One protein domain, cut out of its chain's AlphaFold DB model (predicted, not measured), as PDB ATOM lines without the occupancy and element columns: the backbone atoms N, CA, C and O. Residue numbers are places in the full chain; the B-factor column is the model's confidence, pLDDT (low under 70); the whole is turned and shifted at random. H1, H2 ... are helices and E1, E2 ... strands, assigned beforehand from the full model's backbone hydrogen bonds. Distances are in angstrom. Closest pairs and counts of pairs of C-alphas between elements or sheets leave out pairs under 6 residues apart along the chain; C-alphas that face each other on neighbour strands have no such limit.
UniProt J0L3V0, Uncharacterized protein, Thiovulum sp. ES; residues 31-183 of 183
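This is residues 31 to 183 of the 183 residues of an uncharacterized protein of Thiovulum sp. ES (UniProt J0L3V0). Two small sheets lie face to face as a sandwich, E3 E2 E5 E6 over E4 E1 E7, with their edges drawn near each other at E3 and E4 and again at E6 and E7. Five of the six helices gather at the E6 and E7 side: H2 beside E6, H3 packed on H2, H4 on H3, and the long H6 crossing H2, with H5 packed on it near its first residues; H1 is far from them at the end of E4. The printed part has 153 residues, with seven named strands and six named helices in the order E1 E2 E3 E4 H1 E5 E6 E7 H2 H3 H4 H5 H6, and the class is mixed, helices and strands. The larger sheet is antiparallel throughout, and the smaller one, in the order E4 E1 E7, is mixed. The whole is compact, with a radius of gyration of the C-alphas of 14.8 A, and spans 44 by 37 by 35 A.

The larger sheet holds E3, residues 52 to 55, E2, residues 46 to 49, E5, residues 78 to 82, and E6, residues 96 to 100, in that order. E3 and E2 are a hairpin, with N 54 and O 47 at 2.9 A. E2 and E5 have N 48 and O 80 at 2.9 A, and the hairpin of E5 and E6 has N 81 and O 97 at 2.8 A. In the other sheet E1, residues 31 to 37, is the inner strand. It is antiparallel to E4, residues 61 to 67, with N 33 and O 64 at 2.8 A, and parallel to E7, residues 108 to 110, with N 110 and O 36 at 2.8 A. The two sheets form a sandwich, two sheets face to face, 8.6 A centre to centre, with their strands at 34 degrees. The closest C-alphas of E3 and E4 are those of Val 55 and Trp 62, 6.4 A apart; those of E6 and E7 are Val 99 and Gly 110, 5.3 A apart. H2, residues 112 to 120, is on the larger sheet at the sheet's level, with a height over the sheet of 3.0 A; its closest approach to E6 is between the C-alphas of Arg 98 and Thr 115, 4.4 A. H2 touches H3, residues 127 to 138, at a steep tilt of 63 degrees, closest at C-alphas 120 and 130, 5.5 A. H3 touches H4, residues 142 to 146, with its residues 131 to 135 alone, closest at C-alphas 135 and 142, 5.2 A. H6, residues 158 to 181, touches H2 with residues 170 to 175 alone, closest at C-alphas 112 and 171, 5.1 A, at a steep tilt of 69 degrees, only just short of about perpendicular. H6 also touches H5, residues 151 to 154, closest at C-alphas 153 and 161, 4.3 A. H1, residues 68 to 71, only grazes the smaller sheet. Every O i to N i+4 pair is within hydrogen-bond range in H3 and H6; H2 has 4 of 5, H4 has 0 of 1 with 1 of 2 O i to N i+3 pairs, and H1 and H5 are too short for such a pair.

E1 begins at C-alpha 31 (-92.922, -46.542, 12.948) and is 19.6 A long; E4 is 20.9 A. H3 is 16.3 A long, and H6 runs 34.8 A to C-alpha 181 (-114.751, -67.206, 33.636).

The farthest C-alphas, of Ser 69 and Pro 158, are 44.4 A apart. The printed part has no cut. E5 to E6 is the long link, and in it residues 85 to 86 pair antiparallel with residues 42 to 43. Mean pLDDT of the printed part is 91.6; residues 123 to 124 and 182 to 183 are under 70.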
ATOM      1  N   ILE A  31     -91.466 -46.454  13.006       91.50
ATOM      2  CA  ILE A  31     -92.922 -46.542  12.948       91.50
ATOM      3  C   ILE A  31     -93.463 -46.247  14.346       91.50
ATOM      4  O   ILE A  31     -93.134 -46.955  15.300       91.50
ATOM      5  N   ARG A  32     -94.331 -45.239  14.458       92.94
ATOM      6  CA  ARG A  32     -95.071 -44.921  15.684       92.94
ATOM      7  C   ARG A  32     -96.373 -45.719  15.722       92.94
ATOM      8  O   ARG A  32     -97.277 -45.467  14.933       92.94
ATOM      9  N   ILE A  33     -96.493 -46.643  16.669       94.38
ATOM     10  CA  ILE A  33     -97.764 -47.279  17.027       94.38
ATOM     11  C   ILE A  33     -98.340 -46.504  18.212       94.38
ATOM     12  O   ILE A  33     -97.627 -46.196  19.160       94.38
ATOM     13  N   SER A  34     -99.622 -46.156  18.161       95.12
ATOM     14  CA  SER A  34    -100.275 -45.377  19.220       95.12
ATOM     15  C   SER A  34    -101.711 -45.832  19.427       95.12
ATOM     16  O   SER A  34    -102.304 -46.457  18.542       95.12
ATOM     17  N   GLY A  35    -102.286 -45.509  20.579       95.12
ATOM     18  CA  GLY A  35    -103.655 -45.887  20.890       95.12
ATOM     19  C   GLY A  35    -104.187 -45.310  22.186       95.12
ATOM     20  O   GLY A  35    -103.538 -44.487  22.827       95.12
ATOM     21  N   ILE A  36    -105.390 -45.759  22.542       96.06
ATOM     22  CA  ILE A  36    -106.118 -45.368  23.753       96.06
ATOM     23  C   ILE A  36    -106.666 -46.639  24.410       96.06
ATOM     24  O   ILE A  36    -107.278 -47.465  23.732       96.06
ATOM     25  N   ALA A  37    -106.433 -46.824  25.706       96.56
ATOM     26  CA  ALA A  37    -106.968 -47.926  26.500       96.56
ATOM     27  C   ALA A  37    -108.240 -47.478  27.232       96.56
ATOM     28  O   ALA A  37    -108.175 -46.624  28.117       96.56
ATOM     29  N   ILE A  38    -109.396 -48.044  26.873       91.88
ATOM     30  CA  ILE A  38    -110.697 -47.583  27.376       91.88
ATOM     31  C   ILE A  38    -111.496 -48.718  28.029       91.88
ATOM     32  O   ILE A  38    -112.060 -49.590  27.364       91.88
ATOM     33  N   ASP A  39    -111.607 -48.611  29.350       82.19
ATOM     34  CA  ASP A  39    -112.680 -49.159  30.184       82.19
ATOM     35  C   ASP A  39    -112.994 -48.087  31.246       82.19
ATOM     36  O   ASP A  39    -112.646 -48.243  32.407       82.19
ATOM     37  N   GLY A  40    -113.500 -46.928  30.791       77.50
ATOM     38  CA  GLY A  40    -113.539 -45.676  31.574       77.50
ATOM     39  C   GLY A  40    -112.307 -44.763  31.420       77.50
ATOM     40  O   GLY A  40    -112.192 -43.787  32.148       77.50
ATOM     41  N   TYR A  41    -111.448 -45.054  30.429       92.31
ATOM     42  CA  TYR A  41    -110.016 -44.700  30.341       92.31
ATOM     43  C   TYR A  41    -109.170 -45.386  31.418       92.31
ATOM     44  O   TYR A  41    -109.459 -45.299  32.606       92.31
ATOM     45  N   LEU A  42    -108.111 -46.080  30.996       95.56
ATOM     46  CA  LEU A  42    -107.214 -46.804  31.898       95.56
ATOM     47  C   LEU A  42    -105.865 -46.098  32.001       95.56
ATOM     48  O   LEU A  42    -105.087 -46.121  31.049       95.56
ATOM     49  N   SER A  43    -105.565 -45.509  33.158       97.44
ATOM     50  CA  SER A  43    -104.301 -44.813  33.418       97.44
ATOM     51  C   SER A  43    -103.289 -45.695  34.149       97.44
ATOM     52  O   SER A  43    -103.658 -46.507  34.999       97.44
ATOM     53  N   GLY A  44    -101.997 -45.562  33.836       97.31
ATOM     54  CA  GLY A  44    -100.946 -46.372  34.458       97.31
ATOM     55  C   GLY A  44    -100.941 -47.852  34.044       97.31
ATOM     56  O   GLY A  44    -100.242 -48.656  34.665       97.31
ATOM     57  N   SER A  45    -101.701 -48.239  33.016       97.81
ATOM     58  CA  SER A  45    -101.691 -49.597  32.467       97.81
ATOM     59  C   SER A  45    -100.370 -49.884  31.768       97.81
ATOM     60  O   SER A  45     -99.866 -49.057  31.011       97.81
ATOM     61  N   ASN A  46     -99.832 -51.087  31.962       97.88
ATOM     62  CA  ASN A  46     -98.689 -51.565  31.195       97.88
ATOM     63  C   ASN A  46     -99.171 -51.995  29.802       97.88
ATOM     64  O   ASN A  46    -100.076 -52.825  29.688       97.88
ATOM     65  N   VAL A  47     -98.563 -51.424  28.767       98.12
ATOM     66  CA  VAL A  47     -98.840 -51.694  27.354       98.12
ATOM     67  C   VAL A  47     -97.640 -52.432  26.771       98.12
ATOM     68  O   VAL A  47     -96.510 -51.980  26.930       98.12
ATOM     69  N   GLU A  48     -97.878 -53.552  26.092       97.50
ATOM     70  CA  GLU A  48     -96.849 -54.453  25.567       97.50
ATOM     71  C   GLU A  48     -97.153 -54.856  24.117       97.50
ATOM     72  O   GLU A  48     -98.267 -55.295  23.808       97.50
ATOM     73  N   LEU A  49     -96.161 -54.740  23.229       95.81
ATOM     74  CA  LEU A  49     -96.239 -55.180  21.833       95.81
ATOM     75  C   LEU A  49     -94.865 -55.671  21.350       95.81
ATOM     76  O   LEU A  49     -93.893 -54.927  21.380       95.81
ATOM     77  N   LEU A  50     -94.791 -56.926  20.893       93.44
ATOM     78  CA  LEU A  50     -93.563 -57.581  20.395       93.44
ATOM     79  C   LEU A  50     -92.350 -57.537  21.360       93.44
ATOM     80  O   LEU A  50     -91.219 -57.760  20.939       93.44
ATOM     81  N   GLY A  51     -92.583 -57.303  22.656       92.62
ATOM     82  CA  GLY A  51     -91.550 -57.171  23.692       92.62
ATOM     83  C   GLY A  51     -91.198 -55.723  24.055       92.62
ATOM     84  O   GLY A  51     -90.660 -55.496  25.138       92.62
ATOM     85  N   GLU A  52     -91.565 -54.747  23.221       95.62
ATOM     86  CA  GLU A  52     -91.506 -53.328  23.584       95.62
ATOM     87  C   GLU A  52     -92.645 -52.974  24.547       95.62
ATOM     88  O   GLU A  52     -93.751 -53.520  24.453       95.62
ATOM     89  N   THR A  53     -92.377 -52.066  25.491       97.62
ATOM     90  CA  THR A  53     -93.333 -51.708  26.552       97.62
ATOM     91  C   THR A  53     -93.419 -50.208  26.818       97.62
ATOM     92  O   THR A  53     -92.440 -49.476  26.704       97.62
ATOM     93  N   THR A  54     -94.615 -49.754  27.192       98.19
ATOM     94  CA  THR A  54     -94.914 -48.372  27.592       98.19
ATOM     95  C   THR A  54     -96.011 -48.360  28.668       98.19
ATOM     96  O   THR A  54     -96.461 -49.418  29.124       98.19
ATOM     97  N   VAL A  55     -96.426 -47.173  29.111       98.06
ATOM     98  CA  VAL A  55     -97.460 -46.973  30.139       98.06
ATOM     99  C   VAL A  55     -98.475 -45.933  29.658       98.06
ATOM    100  O   VAL A  55     -98.089 -44.982  28.981       98.06
ATOM    101  N   THR A  56     -99.756 -46.109  29.990       98.25
ATOM    102  CA  THR A  56    -100.816 -45.157  29.616       98.25
ATOM    103  C   THR A  56    -100.831 -43.883  30.468       98.25
ATOM    104  O   THR A  56    -100.573 -43.929  31.675       98.25
ATOM    105  N   ASP A  57    -101.180 -42.750  29.848       97.50
ATOM    106  CA  ASP A  57    -101.381 -41.458  30.522       97.50
ATOM    107  C   ASP A  57    -102.736 -41.363  31.263       97.50
ATOM    108  O   ASP A  57    -103.445 -42.355  31.441       97.50
ATOM    109  N   GLU A  58    -103.110 -40.174  31.746       94.62
ATOM    110  CA  GLU A  58    -104.398 -39.927  32.428       94.62
ATOM    111  C   GLU A  58    -105.636 -40.066  31.517       94.62
ATOM    112  O   GLU A  58    -106.734 -40.323  32.007       94.62
ATOM    113  N   ASN A  59    -105.452 -39.973  30.198       94.62
ATOM    114  CA  ASN A  59    -106.483 -40.124  29.169       94.62
ATOM    115  C   ASN A  59    -106.451 -41.532  28.535       94.62
ATOM    116  O   ASN A  59    -107.058 -41.776  27.494       94.62
ATOM    117  N   GLY A  60    -105.699 -42.470  29.124       96.31
ATOM    118  CA  GLY A  60    -105.501 -43.819  28.599       96.31
ATOM    119  C   GLY A  60    -104.658 -43.899  27.322       96.31
ATOM    120  O   GLY A  60    -104.564 -44.982  26.740       96.31
ATOM    121  N   THR A  61    -104.056 -42.801  26.859       97.25
ATOM    122  CA  THR A  61    -103.259 -42.766  25.626       97.25
ATOM    123  C   THR A  61    -101.882 -43.385  25.831       97.25
ATOM    124  O   THR A  61    -101.327 -43.370  26.931       97.25
ATOM    125  N   TRP A  62    -101.328 -43.969  24.769       97.38
ATOM    126  CA  TRP A  62    -100.013 -44.606  24.782       97.38
ATOM    127  C   TRP A  62     -99.345 -44.564  23.407       97.38
ATOM    128  O   TRP A  62    -100.013 -44.529  22.369       97.38
ATOM    129  N   GLU A  63     -98.010 -44.623  23.402       96.44
ATOM    130  CA  GLU A  63     -97.185 -44.658  22.190       96.44
ATOM    131  C   GLU A  63     -96.008 -45.635  22.324       96.44
ATOM    132  O   GLU A  63     -95.380 -45.735  23.379       96.44
ATOM    133  N   LEU A  64     -95.696 -46.322  21.224       95.50
ATOM    134  CA  LEU A  64     -94.541 -47.197  21.033       95.50
ATOM    135  C   LEU A  64     -93.869 -46.877  19.693       95.50
ATOM    136  O   LEU A  64     -94.541 -46.550  18.714       95.50
ATOM    137  N   TYR A  65     -92.545 -47.011  19.639       93.88
ATOM    138  CA  TYR A  65     -91.734 -46.683  18.466       93.88
ATOM    139  C   TYR A  65     -90.899 -47.897  18.061       93.88
ATOM    140  O   TYR A  65     -90.081 -48.373  18.842       93.88
ATOM    141  N   PHE A  66     -91.091 -48.381  16.836       93.19
ATOM    142  CA  PHE A  66     -90.387 -49.546  16.288       93.19
ATOM    143  C   PHE A  66     -89.471 -49.133  15.133       93.19
ATOM    144  O   PHE A  66     -89.825 -48.213  14.395       93.19
ATOM    145  N   PRO A  67     -88.332 -49.806  14.897       92.06
ATOM    146  CA  PRO A  67     -87.577 -49.645  13.655       92.06
ATOM    147  C   PRO A  67     -88.446 -49.981  12.433       92.06
ATOM    148  O   PRO A  67     -89.249 -50.914  12.482       92.06
ATOM    149  N   ILE A  68     -88.261 -49.285  11.305       90.38
ATOM    150  CA  ILE A  68     -89.065 -49.550  10.094       90.38
ATOM    151  C   ILE A  68     -88.872 -50.972   9.515       90.38
ATOM    152  O   ILE A  68     -89.725 -51.449   8.767       90.38
ATOM    153  N   SER A  69     -87.820 -51.700   9.919       90.38
ATOM    154  CA  SER A  69     -87.646 -53.133   9.620       90.38
ATOM    155  C   SER A  69     -88.758 -54.020  10.189       90.38
ATOM    156  O   SER A  69     -89.090 -55.038   9.587       90.38
ATOM    157  N   GLU A  70     -89.378 -53.624  11.304       90.06
ATOM    158  CA  GLU A  70     -90.395 -54.422  12.000       90.06
ATOM    159  C   GLU A  70     -91.796 -54.306  11.374       90.06
ATOM    160  O   GLU A  70     -92.736 -54.944  11.843       90.06
ATOM    161  N   LYS A  71     -91.958 -53.534  10.287       88.25
ATOM    162  CA  LYS A  71     -93.258 -53.253   9.640       88.25
ATOM    163  C   LYS A  71     -94.064 -54.499   9.274       88.25
ATOM    164  O   LYS A  71     -95.291 -54.459   9.285       88.25
ATOM    165  N   GLU A  72     -93.382 -55.589   8.932       86.81
ATOM    166  CA  GLU A  72     -94.014 -56.869   8.609       86.81
ATOM    167  C   GLU A  72     -94.365 -57.672   9.872       86.81
ATOM    168  O   GLU A  72     -95.453 -58.233   9.939       86.81
ATOM    169  N   ASN A  73     -93.514 -57.647  10.906       87.31
ATOM    170  CA  ASN A  73     -93.761 -58.305  12.200       87.31
ATOM    171  C   ASN A  73     -94.914 -57.648  12.983       87.31
ATOM    172  O   ASN A  73     -95.590 -58.299  13.777       87.31
ATOM    173  N   LEU A  74     -95.160 -56.358  12.738       87.94
ATOM    174  CA  LEU A  74     -96.276 -55.601  13.303       87.94
ATOM    175  C   LEU A  74     -97.639 -55.960  12.673       87.94
ATOM    176  O   LEU A  74     -98.674 -55.653  13.271       87.94
ATOM    177  N   LYS A  75     -97.692 -56.606  11.497       83.56
ATOM    178  CA  LYS A  75     -98.964 -56.957  10.832       83.56
ATOM    179  C   LYS A  75     -99.714 -58.031  11.602       83.56
ATOM    180  O   LYS A  75     -99.163 -59.078  11.911       83.56
ATOM    181  N   GLU A  76    -100.981 -57.745  11.900       77.12
ATOM    182  CA  GLU A  76    -101.892 -58.643  12.635       77.12
ATOM    183  C   GLU A  76    -101.371 -59.058  14.026       77.12
ATOM    184  O   GLU A  76    -101.933 -59.931  14.688       77.12
ATOM    185  N   SER A  77    -100.331 -58.364  14.501       89.94
ATOM    186  CA  SER A  77     -99.827 -58.429  15.863       89.94
ATOM    187  C   SER A  77    -100.844 -57.839  16.844       89.94
ATOM    188  O   SER A  77    -101.780 -57.130  16.463       89.94
ATOM    189  N   PHE A  78    -100.662 -58.132  18.131       93.62
ATOM    190  CA  PHE A  78    -101.596 -57.729  19.175       93.62
ATOM    191  C   PHE A  78    -100.889 -56.931  20.260       93.62
ATOM    192  O   PHE A  78     -99.976 -57.441  20.911       93.62
ATOM    193  N   VAL A  79    -101.379 -55.719  20.504       95.88
ATOM    194  CA  VAL A  79    -101.050 -54.970  21.717       95.88
ATOM    195  C   VAL A  79    -101.790 -55.625  22.878       95.88
ATOM    196  O   VAL A  79    -102.981 -55.948  22.778       95.88
ATOM    197  N   THR A  80    -101.078 -55.828  23.979       96.69
ATOM    198  CA  THR A  80    -101.616 -56.340  25.240       96.69
ATOM    199  C   THR A  80    -101.545 -55.229  26.281       96.69
ATOM    200  O   THR A  80    -100.478 -54.660  26.493       96.69
ATOM    201  N   ILE A  81    -102.669 -54.910  26.920       97.12
ATOM    202  CA  ILE A  81    -102.779 -53.845  27.924       97.12
ATOM    203  C   ILE A  81    -103.324 -54.454  29.217       97.12
ATOM    204  O   ILE A  81    -104.335 -55.158  29.198       97.12
ATOM    205  N   LYS A  82    -102.626 -54.236  30.332       95.19
ATOM    206  CA  LYS A  82    -102.862 -54.917  31.618       95.19
ATOM    207  C   LYS A  82    -102.606 -53.981  32.800       95.19
ATOM    208  O   LYS A  82    -101.758 -53.089  32.709       95.19
ATOM    209  N   ASN A  83    -103.276 -54.239  33.922       93.50
ATOM    210  CA  ASN A  83    -103.249 -53.395  35.122       93.50
ATOM    211  C   ASN A  83    -103.735 -51.957  34.817       93.50
ATOM    212  O   ASN A  83    -104.324 -51.696  33.767       93.50
ATOM    213  N   GLY A  84    -103.439 -51.016  35.717       94.56
ATOM    214  CA  GLY A  84    -103.842 -49.610  35.629       94.56
ATOM    215  C   GLY A  84    -105.087 -49.314  36.462       94.56
ATOM    216  O   GLY A  84    -105.613 -50.194  37.144       94.56
ATOM    217  N   ILE A  85    -105.534 -48.064  36.419       95.56
ATOM    218  CA  ILE A  85    -106.680 -47.540  37.165       95.56
ATOM    219  C   ILE A  85    -107.705 -47.015  36.157       95.56
ATOM    220  O   ILE A  85    -107.353 -46.210  35.293       95.56
ATOM    221  N   ASP A  86    -108.957 -47.451  36.278       92.56
ATOM    222  CA  ASP A  86    -110.097 -46.855  35.570       92.56
ATOM    223  C   ASP A  86    -110.332 -45.442  36.124       92.56
ATOM    224  O   ASP A  86    -110.631 -45.279  37.309       92.56
ATOM    225  N   THR A  87    -110.175 -44.402  35.300       92.31
ATOM    226  CA  THR A  87    -110.264 -43.009  35.773       92.31
ATOM    227  C   THR A  87    -111.702 -42.542  36.017       92.31
ATOM    228  O   THR A  87    -111.906 -41.547  36.717       92.31
ATOM    229  N   ALA A  88    -112.709 -43.283  35.541       87.94
ATOM    230  CA  ALA A  88    -114.120 -43.030  35.815       87.94
ATOM    231  C   ALA A  88    -114.602 -43.617  37.158       87.94
ATOM    232  O   ALA A  88    -115.600 -43.132  37.700       87.94
ATOM    233  N   THR A  89    -113.918 -44.628  37.717       89.38
ATOM    234  CA  THR A  89    -114.261 -45.227  39.030       89.38
ATOM    235  C   THR A  89    -113.197 -45.049  40.112       89.38
ATOM    236  O   THR A  89    -113.542 -44.978  41.292       89.38
ATOM    237  N   GLY A  90    -111.920 -44.961  39.738       91.81
ATOM    238  CA  GLY A  90    -110.777 -45.028  40.649       91.81
ATOM    239  C   GLY A  90    -110.407 -46.450  41.099       91.81
ATOM    240  O   GLY A  90    -109.601 -46.586  42.019       91.81
ATOM    241  N   GLU A  91    -110.985 -47.496  40.498       92.12
ATOM    242  CA  GLU A  91    -110.683 -48.903  40.811       92.12
ATOM    243  C   GLU A  91    -109.563 -49.477  39.916       92.12
ATOM    244  O   GLU A  91    -109.317 -49.008  38.802       92.12
ATOM    245  N   GLU A  92    -108.866 -50.517  40.395       92.88
ATOM    246  CA  GLU A  92    -107.819 -51.203  39.622       92.88
ATOM    247  C   GLU A  92    -108.410 -52.077  38.499       92.88
ATOM    248  O   GLU A  92    -109.319 -52.892  38.705       92.88
ATOM    249  N   TYR A  93    -107.838 -51.978  37.298       91.12
ATOM    250  CA  TYR A  93    -108.226 -52.811  36.165       91.12
ATOM    251  C   TYR A  93    -107.586 -54.207  36.248       91.12
ATOM    252  O   TYR A  93    -106.507 -54.466  35.718       91.12
ATOM    253  N   GLU A  94    -108.302 -55.139  36.884       84.75
ATOM    254  CA  GLU A  94    -107.937 -56.567  37.018       84.75
ATOM    255  C   GLU A  94    -107.894 -57.359  35.684       84.75
ATOM    256  O   GLU A  94    -107.699 -58.575  35.691       84.75
ATOM    257  N   GLY A  95    -108.187 -56.729  34.542       87.38
ATOM    258  CA  GLY A  95    -108.342 -57.407  33.254       87.38
ATOM    259  C   GLY A  95    -107.082 -57.420  32.385       87.38
ATOM    260  O   GLY A  95    -106.044 -56.845  32.711       87.38
ATOM    261  N   VAL A  96    -107.217 -58.035  31.210       91.94
ATOM    262  CA  VAL A  96    -106.269 -57.893  30.098       91.94
ATOM    263  C   VAL A  96    -107.056 -57.495  28.858       91.94
ATOM    264  O   VAL A  96    -107.906 -58.255  28.391       91.94
ATOM    265  N   ILE A  97    -106.755 -56.318  28.316       94.62
ATOM    266  CA  ILE A  97    -107.214 -55.896  26.996       94.62
ATOM    267  C   ILE A  97    -106.235 -56.437  25.955       94.62
ATOM    268  O   ILE A  97    -105.020 -56.278  26.075       94.62
ATOM    269  N   ARG A  98    -106.772 -57.038  24.896       94.56
ATOM    270  CA  ARG A  98    -106.039 -57.357  23.668       94.56
ATOM    271  C   ARG A  98    -106.631 -56.539  22.524       94.56
ATOM    272  O   ARG A  98    -107.851 -56.395  22.435       94.56
ATOM    273  N   VAL A  99    -105.792 -55.986  21.655       93.25
ATOM    274  CA  VAL A  99    -106.249 -55.250  20.468       93.25
ATOM    275  C   VAL A  99    -105.308 -55.521  19.289       93.25
ATOM    276  O   VAL A  99    -104.091 -55.488  19.481       93.25
ATOM    277  N   PRO A 100    -105.824 -55.845  18.088       92.31
ATOM    278  CA  PRO A 100    -104.975 -56.087  16.930       92.31
ATOM    279  C   PRO A 100    -104.490 -54.757  16.354       92.31
ATOM    280  O   PRO A 100    -105.259 -53.794  16.286       92.31
ATOM    281  N   VAL A 101    -103.243 -54.700  15.892       90.06
ATOM    282  CA  VAL A 101    -102.727 -53.508  15.213       90.06
ATOM    283  C   VAL A 101    -103.260 -53.485  13.780       90.06
ATOM    284  O   VAL A 101    -102.906 -54.324  12.951       90.06
ATOM    285  N   THR A 102    -104.156 -52.538  13.496       82.12
ATOM    286  CA  THR A 102    -104.831 -52.395  12.191       82.12
ATOM    287  C   THR A 102    -104.256 -51.276  11.322       82.12
ATOM    288  O   THR A 102    -104.562 -51.213  10.133       82.12
ATOM    289  N   SER A 103    -103.445 -50.382  11.896       81.69
ATOM    290  CA  SER A 103    -102.942 -49.169  11.248       81.69
ATOM    291  C   SER A 103    -101.652 -48.679  11.908       81.69
ATOM    292  O   SER A 103    -101.452 -48.854  13.107       81.69
ATOM    293  N   TRP A 104    -100.806 -48.016  11.118       79.25
ATOM    294  CA  TRP A 104     -99.596 -47.312  11.570       79.25
ATOM    295  C   TRP A 104     -99.806 -45.793  11.686       79.25
ATOM    296  O   TRP A 104     -98.940 -45.082  12.178       79.25
ATOM    297  N   TYR A 105    -100.931 -45.289  11.169       76.31
ATOM    298  CA  TYR A 105    -101.167 -43.860  10.924       76.31
ATOM    299  C   TYR A 105    -102.308 -43.281  11.774       76.31
ATOM    300  O   TYR A 105    -102.579 -42.085  11.721       76.31
ATOM    301  N   SER A 106    -102.993 -44.123  12.551       80.94
ATOM    302  CA  SER A 106    -104.141 -43.756  13.381       80.94
ATOM    303  C   SER A 106    -104.057 -44.441  14.741       80.94
ATOM    304  O   SER A 106    -103.605 -45.584  14.829       80.94
ATOM    305  N   ALA A 107    -104.526 -43.763  15.789       85.25
ATOM    306  CA  ALA A 107    -104.602 -44.338  17.125       85.25
ATOM    307  C   ALA A 107    -105.501 -45.590  17.140       85.25
ATOM    308  O   ALA A 107    -106.567 -45.619  16.525       85.25
ATOM    309  N   THR A 108    -105.060 -46.629  17.844       90.88
ATOM    310  CA  THR A 108    -105.785 -47.890  18.034       90.88
ATOM    311  C   THR A 108    -106.558 -47.862  19.355       90.88
ATOM    312  O   THR A 108    -105.956 -47.777  20.424       90.88
ATOM    313  N   VAL A 109    -107.888 -47.951  19.308       93.25
ATOM    314  CA  VAL A 109    -108.737 -47.953  20.514       93.25
ATOM    315  C   VAL A 109    -108.859 -49.373  21.075       93.25
ATOM    316  O   VAL A 109    -109.525 -50.226  20.493       93.25
ATOM    317  N   GLY A 110    -108.196 -49.646  22.201       94.56
ATOM    318  CA  GLY A 110    -108.210 -50.934  22.898       94.56
ATOM    319  C   GLY A 110    -109.269 -50.981  24.001       94.56
ATOM    320  O   GLY A 110    -109.343 -50.081  24.833       94.56
ATOM    321  N   THR A 111    -110.087 -52.035  24.022       94.88
ATOM    322  CA  THR A 111    -111.244 -52.174  24.929       94.88
ATOM    323  C   THR A 111    -111.498 -53.644  25.317       94.88
ATOM    324  O   THR A 111    -110.980 -54.570  24.677       94.88
ATOM    325  N   PRO A 112    -112.387 -53.927  26.290       93.44
ATOM    326  CA  PRO A 112    -112.914 -55.280  26.482       93.44
ATOM    327  C   PRO A 112    -113.531 -55.883  25.201       93.44
ATOM    328  O   PRO A 112    -113.412 -57.084  24.971       93.44
ATOM    329  N   ILE A 113    -114.117 -55.063  24.313       95.38
ATOM    330  CA  ILE A 113    -114.643 -55.510  23.011       95.38
ATOM    331  C   ILE A 113    -113.523 -55.961  22.070       95.38
ATOM    332  O   ILE A 113    -113.625 -57.043  21.488       95.38
ATOM    333  N   THR A 114    -112.430 -55.202  21.940       94.81
ATOM    334  CA  THR A 114    -111.333 -55.586  21.030       94.81
ATOM    335  C   THR A 114    -110.649 -56.876  21.457       94.81
ATOM    336  O   THR A 114    -110.057 -57.555  20.624       94.81
ATOM    337  N   THR A 115    -110.783 -57.261  22.727       93.75
ATOM    338  CA  THR A 115    -110.285 -58.538  23.253       93.75
ATOM    339  C   THR A 115    -111.077 -59.717  22.685       93.75
ATOM    340  O   THR A 115    -110.488 -60.724  22.294       93.75
ATOM    341  N   ILE A 116    -112.398 -59.568  22.537       93.50
ATOM    342  CA  ILE A 116    -113.250 -60.547  21.846       93.50
ATOM    343  C   ILE A 116    -112.975 -60.542  20.341       93.50
ATOM    344  O   ILE A 116    -112.818 -61.610  19.762       93.50
ATOM    345  N   ILE A 117    -112.823 -59.370  19.715       94.12
ATOM    346  CA  ILE A 117    -112.455 -59.271  18.289       94.12
ATOM    347  C   ILE A 117    -111.095 -59.948  18.034       94.12
ATOM    348  O   ILE A 117    -110.950 -60.701  17.076       94.12
ATOM    349  N   SER A 118    -110.132 -59.775  18.944       93.00
ATOM    350  CA  SER A 118    -108.828 -60.447  18.904       93.00
ATOM    351  C   SER A 118    -108.938 -61.969  19.038       93.00
ATOM    352  O   SER A 118    -108.157 -62.684  18.425       93.00
ATOM    353  N   ALA A 119    -109.899 -62.470  19.820       91.38
ATOM    354  CA  ALA A 119    -110.200 -63.900  19.946       91.38
ATOM    355  C   ALA A 119    -111.043 -64.457  18.776       91.38
ATOM    356  O   ALA A 119    -111.167 -65.672  18.630       91.38
ATOM    357  N   MET A 120    -111.627 -63.583  17.949       92.31
ATOM    358  CA  MET A 120    -112.323 -63.931  16.703       92.31
ATOM    359  C   MET A 120    -111.388 -63.940  15.482       92.31
ATOM    360  O   MET A 120    -111.786 -64.446  14.432       92.31
ATOM    361  N   MET A 121    -110.165 -63.415  15.615       91.62
ATOM    362  CA  MET A 121    -109.093 -63.572  14.630       91.62
ATOM    363  C   MET A 121    -108.431 -64.948  14.765       91.62
ATOM    364  O   MET A 121    -108.185 -65.435  15.869       91.62
ATOM    365  N   ASN A 122    -108.131 -65.571  13.630       77.62
ATOM    366  CA  ASN A 122    -107.389 -66.827  13.513       77.62
ATOM    367  C   ASN A 122    -106.710 -66.884  12.130       77.62
ATOM    368  O   ASN A 122    -106.782 -65.917  11.377       77.62
ATOM    369  N   GLU A 123    -106.077 -68.005  11.773       64.88
ATOM    370  CA  GLU A 123    -105.352 -68.158  10.494       64.88
ATOM    371  C   GLU A 123    -106.228 -67.912   9.241       64.88
ATOM    372  O   GLU A 123    -105.711 -67.484   8.212       64.88
ATOM    373  N   ASP A 124    -107.554 -68.092   9.338       69.56
ATOM    374  CA  ASP A 124    -108.528 -67.803   8.271       69.56
ATOM    375  C   ASP A 124    -109.182 -66.403   8.386       69.56
ATOM    376  O   ASP A 124    -109.959 -66.000   7.512       69.56
ATOM    377  N   LYS A 125    -108.930 -65.652   9.469       77.38
ATOM    378  CA  LYS A 125    -109.628 -64.399   9.808       77.38
ATOM    379  C   LYS A 125    -108.680 -63.277  10.215       77.38
ATOM    380  O   LYS A 125    -108.360 -63.101  11.391       77.38
ATOM    381  N   ASN A 126    -108.374 -62.435   9.230       87.06
ATOM    382  CA  ASN A 126    -107.807 -61.106   9.444       87.06
ATOM    383  C   ASN A 126    -108.715 -60.211  10.313       87.06
ATOM    384  O   ASN A 126    -109.910 -60.470  10.505       87.06
ATOM    385  N   SER A 127    -108.145 -59.104  10.788       89.12
ATOM    386  CA  SER A 127    -108.828 -58.144  11.662       89.12
ATOM    387  C   SER A 127    -110.125 -57.582  11.063       89.12
ATOM    388  O   SER A 127    -111.140 -57.557  11.754       89.12
ATOM    389  N   SER A 128    -110.142 -57.194   9.784       90.94
ATOM    390  CA  SER A 128    -111.328 -56.629   9.116       90.94
ATOM    391  C   SER A 128    -112.528 -57.588   9.154       90.94
ATOM    392  O   SER A 128    -113.636 -57.194   9.529       90.94
ATOM    393  N   SER A 129    -112.298 -58.876   8.878       92.06
ATOM    394  CA  SER A 129    -113.319 -59.923   9.011       92.06
ATOM    395  C   SER A 129    -113.827 -60.061  10.451       92.06
ATOM    396  O   SER A 129    -115.033 -60.148  10.666       92.06
ATOM    397  N   ALA A 130    -112.938 -60.034  11.449       94.19
ATOM    398  CA  ALA A 130    -113.317 -60.160  12.859       94.19
ATOM    399  C   ALA A 130    -114.121 -58.950  13.381       94.19
ATOM    400  O   ALA A 130    -115.111 -59.130  14.095       94.19
ATOM    401  N   TYR A 131    -113.752 -57.724  12.987       94.69
ATOM    402  CA  TYR A 131    -114.521 -56.505  13.278       94.69
ATOM    403  C   TYR A 131    -115.909 -56.544  12.606       94.69
ATOM    404  O   TYR A 131    -116.905 -56.189  13.239       94.69
ATOM    405  N   SER A 132    -115.998 -57.029  11.362       95.56
ATOM    406  CA  SER A 132    -117.265 -57.209  10.634       95.56
ATOM    407  C   SER A 132    -118.189 -58.238  11.303       95.56
ATOM    408  O   SER A 132    -119.364 -57.952  11.550       95.56
ATOM    409  N   ASP A 133    -117.658 -59.402  11.689       95.06
ATOM    410  CA  ASP A 133    -118.411 -60.430  12.418       95.06
ATOM    411  C   ASP A 133    -118.914 -59.909  13.775       95.06
ATOM    412  O   ASP A 133    -120.070 -60.135  14.139       95.06
ATOM    413  N   PHE A 134    -118.085 -59.174  14.528       95.44
ATOM    414  CA  PHE A 134    -118.501 -58.589  15.805       95.44
ATOM    415  C   PHE A 134    -119.570 -57.500  15.624       95.44
ATOM    416  O   PHE A 134    -120.540 -57.451  16.386       95.44
ATOM    417  N   SER A 135    -119.436 -56.654  14.598       96.81
ATOM    418  CA  SER A 135    -120.456 -55.682  14.181       96.81
ATOM    419  C   SER A 135    -121.795 -56.376  13.891       96.81
ATOM    420  O   SER A 135    -122.825 -55.984  14.443       96.81
ATOM    421  N   CYS A 136    -121.775 -57.481  13.138       96.31
ATOM    422  CA  CYS A 136    -122.955 -58.292  12.834       96.31
ATOM    423  C   CYS A 136    -123.613 -58.882  14.101       96.31
ATOM    424  O   CYS A 136    -124.823 -58.754  14.289       96.31
ATOM    425  N   LEU A 137    -122.820 -59.472  15.004       94.88
ATOM    426  CA  LEU A 137    -123.307 -60.099  16.243       94.88
ATOM    427  C   LEU A 137    -123.856 -59.091  17.265       94.88
ATOM    428  O   LEU A 137    -124.835 -59.371  17.956       94.88
ATOM    429  N   SER A 138    -123.221 -57.924  17.388       95.00
ATOM    430  CA  SER A 138    -123.596 -56.885  18.357       95.00
ATOM    431  C   SER A 138    -124.616 -55.879  17.808       95.00
ATOM    432  O   SER A 138    -125.294 -55.187  18.578       95.00
ATOM    433  N   GLY A 139    -124.724 -55.754  16.484       96.19
ATOM    434  CA  GLY A 139    -125.420 -54.666  15.799       96.19
ATOM    435  C   GLY A 139    -124.819 -53.288  16.103       96.19
ATOM    436  O   GLY A 139    -125.574 -52.321  16.227       96.19
ATOM    437  N   ILE A 140    -123.517 -53.204  16.379       97.00
ATOM    438  CA  ILE A 140    -122.771 -51.946  16.536       97.00
ATOM    439  C   ILE A 140    -122.077 -51.664  15.194       97.00
ATOM    440  O   ILE A 140    -121.376 -52.556  14.723       97.00
ATOM    441  N   PRO A 141    -122.247 -50.481  14.571       96.75
ATOM    442  CA  PRO A 141    -121.624 -50.185  13.281       96.75
ATOM    443  C   PRO A 141    -120.099 -50.309  13.349       96.75
ATOM    444  O   PRO A 141    -119.474 -49.813  14.291       96.75
ATOM    445  N   VAL A 142    -119.502 -50.986  12.365       95.19
ATOM    446  CA  VAL A 142    -118.090 -51.402  12.399       95.19
ATOM    447  C   VAL A 142    -117.132 -50.214  12.510       95.19
ATOM    448  O   VAL A 142    -116.146 -50.276  13.236       95.19
ATOM    449  N   GLU A 143    -117.473 -49.101  11.870       94.00
ATOM    450  CA  GLU A 143    -116.750 -47.837  11.906       94.00
ATOM    451  C   GLU A 143    -116.685 -47.227  13.315       94.00
ATOM    452  O   GLU A 143    -115.686 -46.605  13.665       94.00
ATOM    453  N   THR A 144    -117.694 -47.469  14.161       94.81
ATOM    454  CA  THR A 144    -117.730 -46.953  15.543       94.81
ATOM    455  C   THR A 144    -116.921 -47.791  16.533       94.81
ATOM    456  O   THR A 144    -116.632 -47.323  17.629       94.81
ATOM    457  N   LEU A 145    -116.494 -49.002  16.150       93.62
ATOM    458  CA  LEU A 145    -115.638 -49.864  16.980       93.62
ATOM    459  C   LEU A 145    -114.171 -49.396  17.027       93.62
ATOM    460  O   LEU A 145    -113.406 -49.906  17.841       93.62
ATOM    461  N   TYR A 146    -113.790 -48.442  16.171       92.50
ATOM    462  CA  TYR A 146    -112.452 -47.840  16.112       92.50
ATOM    463  C   TYR A 146    -112.367 -46.452  16.772       92.50
ATOM    464  O   TYR A 146    -111.294 -45.853  16.773       92.50
ATOM    465  N   LEU A 147    -113.482 -45.918  17.283       93.50
ATOM    466  CA  LEU A 147    -113.571 -44.558  17.824       93.50
ATOM    467  C   LEU A 147    -113.467 -44.543  19.349       93.50
ATOM    468  O   LEU A 147    -113.806 -45.523  20.019       93.50
ATOM    469  N   ASP A 148    -113.056 -43.400  19.902       94.12
ATOM    470  CA  ASP A 148    -113.189 -43.144  21.332       94.12
ATOM    471  C   ASP A 148    -114.680 -43.074  21.695       94.12
ATOM    472  O   ASP A 148    -115.400 -42.110  21.422       94.12
ATOM    473  N   HIS A 149    -115.163 -44.145  22.315       93.12
ATOM    474  CA  HIS A 149    -116.564 -44.272  22.673       93.12
ATOM    475  C   HIS A 149    -116.944 -43.483  23.936       93.12
ATOM    476  O   HIS A 149    -118.136 -43.375  24.226       93.12
ATOM    477  N   MET A 150    -115.980 -42.931  24.679       93.50
ATOM    478  CA  MET A 150    -116.219 -42.000  25.783       93.50
ATOM    479  C   MET A 150    -116.387 -40.577  25.241       93.50
ATOM    480  O   MET A 150    -117.350 -39.912  25.623       93.50
ATOM    481  N   GLU A 151    -115.566 -40.155  24.274       94.75
ATOM    482  CA  GLU A 151    -115.766 -38.919  23.496       94.75
ATOM    483  C   GLU A 151    -117.136 -38.938  22.789       94.75
ATOM    484  O   GLU A 151    -117.936 -38.010  22.942       94.75
ATOM    485  N   MET A 152    -117.495 -40.053  22.131       95.88
ATOM    486  CA  MET A 152    -118.833 -40.240  21.540       95.88
ATOM    487  C   MET A 152    -119.973 -40.023  22.550       95.88
ATOM    488  O   MET A 152    -121.039 -39.542  22.165       95.88
ATOM    489  N   ILE A 153    -119.787 -40.397  23.823       95.94
ATOM    490  CA  ILE A 153    -120.791 -40.221  24.885       95.94
ATOM    491  C   ILE A 153    -120.842 -38.774  25.378       95.94
ATOM    492  O   ILE A 153    -121.935 -38.265  25.648       95.94
ATOM    493  N   GLN A 154    -119.690 -38.126  25.521       94.50
ATOM    494  CA  GLN A 154    -119.585 -36.774  26.060       94.50
ATOM    495  C   GLN A 154    -120.062 -35.747  25.031       94.50
ATOM    496  O   GLN A 154    -121.086 -35.099  25.264       94.50
ATOM    497  N   ASP A 155    -119.435 -35.698  23.856       96.00
ATOM    498  CA  ASP A 155    -119.572 -34.591  22.899       96.00
ATOM    499  C   ASP A 155    -120.370 -34.936  21.631       96.00
ATOM    500  O   ASP A 155    -120.824 -34.039  20.918       96.00
ATOM    501  N   GLY A 156    -120.627 -36.221  21.370       96.00
ATOM    502  CA  GLY A 156    -121.379 -36.669  20.193       96.00
ATOM    503  C   GLY A 156    -122.808 -36.109  20.082       96.00
ATOM    504  O   GLY A 156    -123.411 -35.623  21.042       96.00
ATOM    505  N   ASP A 157    -123.422 -36.232  18.904       97.56
ATOM    506  CA  ASP A 157    -124.860 -35.983  18.720       97.56
ATOM    507  C   ASP A 157    -125.728 -37.046  19.456       97.56
ATOM    508  O   ASP A 157    -125.190 -37.996  20.035       97.56
ATOM    509  N   PRO A 158    -127.072 -36.929  19.501       97.75
ATOM    510  CA  PRO A 158    -127.926 -37.887  20.211       97.75
ATOM    511  C   PRO A 158    -127.805 -39.357  19.766       97.75
ATOM    512  O   PRO A 158    -127.894 -40.243  20.616       97.75
ATOM    513  N   GLU A 159    -127.592 -39.639  18.479       96.38
ATOM    514  CA  GLU A 159    -127.455 -41.002  17.944       96.38
ATOM    515  C   GLU A 159    -126.008 -41.512  18.055       96.38
ATOM    516  O   GLU A 159    -125.793 -42.679  18.406       96.38
ATOM    517  N   THR A 160    -125.014 -40.634  17.893       96.44
ATOM    518  CA  THR A 160    -123.603 -40.930  18.204       96.44
ATOM    519  C   THR A 160    -123.433 -41.303  19.683       96.44
ATOM    520  O   THR A 160    -122.945 -42.390  19.997       96.44
ATOM    521  N   ARG A 161    -123.966 -40.493  20.609       97.38
ATOM    522  CA  ARG A 161    -123.974 -40.760  22.064       97.38
ATOM    523  C   ARG A 161    -124.686 -42.054  22.425       97.38
ATOM    524  O   ARG A 161    -124.192 -42.836  23.232       97.38
ATOM    525  N   LYS A 162    -125.838 -42.320  21.812       97.50
ATOM    526  CA  LYS A 162    -126.594 -43.575  21.961       97.50
ATOM    527  C   LYS A 162    -125.789 -44.793  21.489       97.50
ATOM    528  O   LYS A 162    -125.897 -45.856  22.104       97.50
ATOM    529  N   THR A 163    -124.956 -44.638  20.461       97.38
ATOM    530  CA  THR A 163    -124.051 -45.687  19.965       97.38
ATOM    531  C   THR A 163    -122.858 -45.890  20.902       97.38
ATOM    532  O   THR A 163    -122.600 -47.028  21.290       97.38
ATOM    533  N   GLY A 164    -122.228 -44.820  21.400       96.38
ATOM    534  CA  GLY A 164    -121.204 -44.902  22.455       96.38
ATOM    535  C   GLY A 164    -121.723 -45.589  23.728       96.38
ATOM    536  O   GLY A 164    -121.120 -46.540  24.222       96.38
ATOM    537  N   ILE A 165    -122.926 -45.221  24.196       96.12
ATOM    538  CA  ILE A 165    -123.615 -45.888  25.319       96.12
ATOM    539  C   ILE A 165    -123.828 -47.387  25.047       96.12
ATOM    540  O   ILE A 165    -123.785 -48.192  25.982       96.12
ATOM    541  N   LYS A 166    -124.083 -47.786  23.793       97.19
ATOM    542  CA  LYS A 166    -124.206 -49.199  23.414       97.19
ATOM    543  C   LYS A 166    -122.851 -49.912  23.488       97.19
ATOM    544  O   LYS A 166    -122.796 -50.990  24.074       97.19
ATOM    545  N   ILE A 167    -121.783 -49.296  22.976       96.62
ATOM    546  CA  ILE A 167    -120.406 -49.810  23.042       96.62
ATOM    547  C   ILE A 167    -119.993 -50.054  24.501       96.62
ATOM    548  O   ILE A 167    -119.680 -51.192  24.848       96.62
ATOM    549  N   VAL A 168    -120.111 -49.053  25.384       94.56
ATOM    550  CA  VAL A 168    -119.781 -49.193  26.820       94.56
ATOM    551  C   VAL A 168    -120.583 -50.313  27.482       94.56
ATOM    552  O   VAL A 168    -120.026 -51.144  28.195       94.56
ATOM    553  N   LYS A 169    -121.896 -50.399  27.231       94.88
ATOM    554  CA  LYS A 169    -122.732 -51.468  27.807       94.88
ATOM    555  C   LYS A 169    -122.306 -52.858  27.337       94.88
ATOM    556  O   LYS A 169    -122.305 -53.786  28.143       94.88
ATOM    557  N   THR A 170    -121.924 -53.009  26.071       95.88
ATOM    558  CA  THR A 170    -121.402 -54.273  25.539       95.88
ATOM    559  C   THR A 170    -120.022 -54.600  26.122       95.88
ATOM    560  O   THR A 170    -119.809 -55.740  26.533       95.88
ATOM    561  N   ALA A 171    -119.125 -53.616  26.259       93.56
ATOM    562  CA  ALA A 171    -117.819 -53.783  26.899       93.56
ATOM    563  C   ALA A 171    -117.943 -54.222  28.370       93.56
ATOM    564  O   ALA A 171    -117.337 -55.218  28.755       93.56
ATOM    565  N   LEU A 172    -118.808 -53.574  29.158       91.12
ATOM    566  CA  LEU A 172    -119.072 -53.929  30.559       91.12
ATOM    567  C   LEU A 172    -119.667 -55.337  30.725       91.12
ATOM    568  O   LEU A 172    -119.370 -56.017  31.708       91.12
ATOM    569  N   VAL A 173    -120.512 -55.792  29.792       92.12
ATOM    570  CA  VAL A 173    -121.029 -57.174  29.801       92.12
ATOM    571  C   VAL A 173    -119.901 -58.165  29.520       92.12
ATOM    572  O   VAL A 173    -119.753 -59.127  30.268       92.12
ATOM    573  N   ILE A 174    -119.063 -57.899  28.514       91.00
ATOM    574  CA  ILE A 174    -117.895 -58.729  28.180       91.00
ATOM    575  C   ILE A 174    -116.912 -58.794  29.356       91.00
ATOM    576  O   ILE A 174    -116.555 -59.887  29.789       91.00
ATOM    577  N   GLN A 175    -116.523 -57.648  29.918       86.50
ATOM    578  CA  GLN A 175    -115.594 -57.534  31.046       86.50
ATOM    579  C   GLN A 175    -116.085 -58.348  32.256       86.50
ATOM    580  O   GLN A 175    -115.330 -59.138  32.824       86.50
ATOM    581  N   LYS A 176    -117.379 -58.252  32.596       87.12
ATOM    582  CA  LYS A 176    -117.994 -59.028  33.689       87.12
ATOM    583  C   LYS A 176    -118.100 -60.523  33.383       87.12
ATOM    584  O   LYS A 176    -117.930 -61.326  34.297       87.12
ATOM    585  N   SER A 177    -118.333 -60.912  32.129       86.19
ATOM    586  CA  SER A 177    -118.281 -62.319  31.711       86.19
ATOM    587  C   SER A 177    -116.864 -62.893  31.808       86.19
ATOM    588  O   SER A 177    -116.695 -63.990  32.333       86.19
ATOM    589  N   LEU A 178    -115.840 -62.147  31.385       80.88
ATOM    590  CA  LEU A 178    -114.438 -62.560  31.500       80.88
ATOM    591  C   LEU A 178    -114.012 -62.690  32.975       80.88
ATOM    592  O   LEU A 178    -113.520 -63.750  33.355       80.88
ATOM    593  N   LYS A 179    -114.320 -61.699  33.830       77.25
ATOM    594  CA  LYS A 179    -114.084 -61.755  35.294       77.25
ATOM    595  C   LYS A 179    -114.862 -62.871  36.023       77.25
ATOM    596  O   LYS A 179    -114.568 -63.151  37.186       77.25
ATOM    597  N   TYR A 180    -115.867 -63.483  35.386       79.56
ATOM    598  CA  TYR A 180    -116.577 -64.661  35.904       79.56
ATOM    599  C   TYR A 180    -115.938 -65.979  35.438       79.56
ATOM    600  O   TYR A 180    -115.904 -66.937  36.199       79.56
ATOM    601  N   LEU A 181    -115.420 -66.027  34.207       73.88
ATOM    602  CA  LEU A 181    -114.751 -67.206  33.636       73.88
ATOM    603  C   LEU A 181    -113.298 -67.382  34.117       73.88
ATOM    604  O   LEU A 181    -112.727 -68.453  33.939       73.88
ATOM    605  N   SER A 182    -112.702 -66.349  34.715       65.19
ATOM    606  CA  SER A 182    -111.341 -66.358  35.268       65.19
ATOM    607  C   SER A 182    -111.279 -66.713  36.767       65.19
ATOM    608  O   SER A 182    -110.385 -66.226  37.463       65.19
ATOM    609  N   LYS A 183    -112.251 -67.476  37.288       51.78
ATOM    610  CA  LYS A 183    -112.404 -67.837  38.711       51.78
ATOM    611  C   LYS A 183    -112.723 -69.320  38.891       51.78
ATOM    612  O   LYS A 183    -112.240 -69.868  39.903       51.78
TER     613      LYS A 183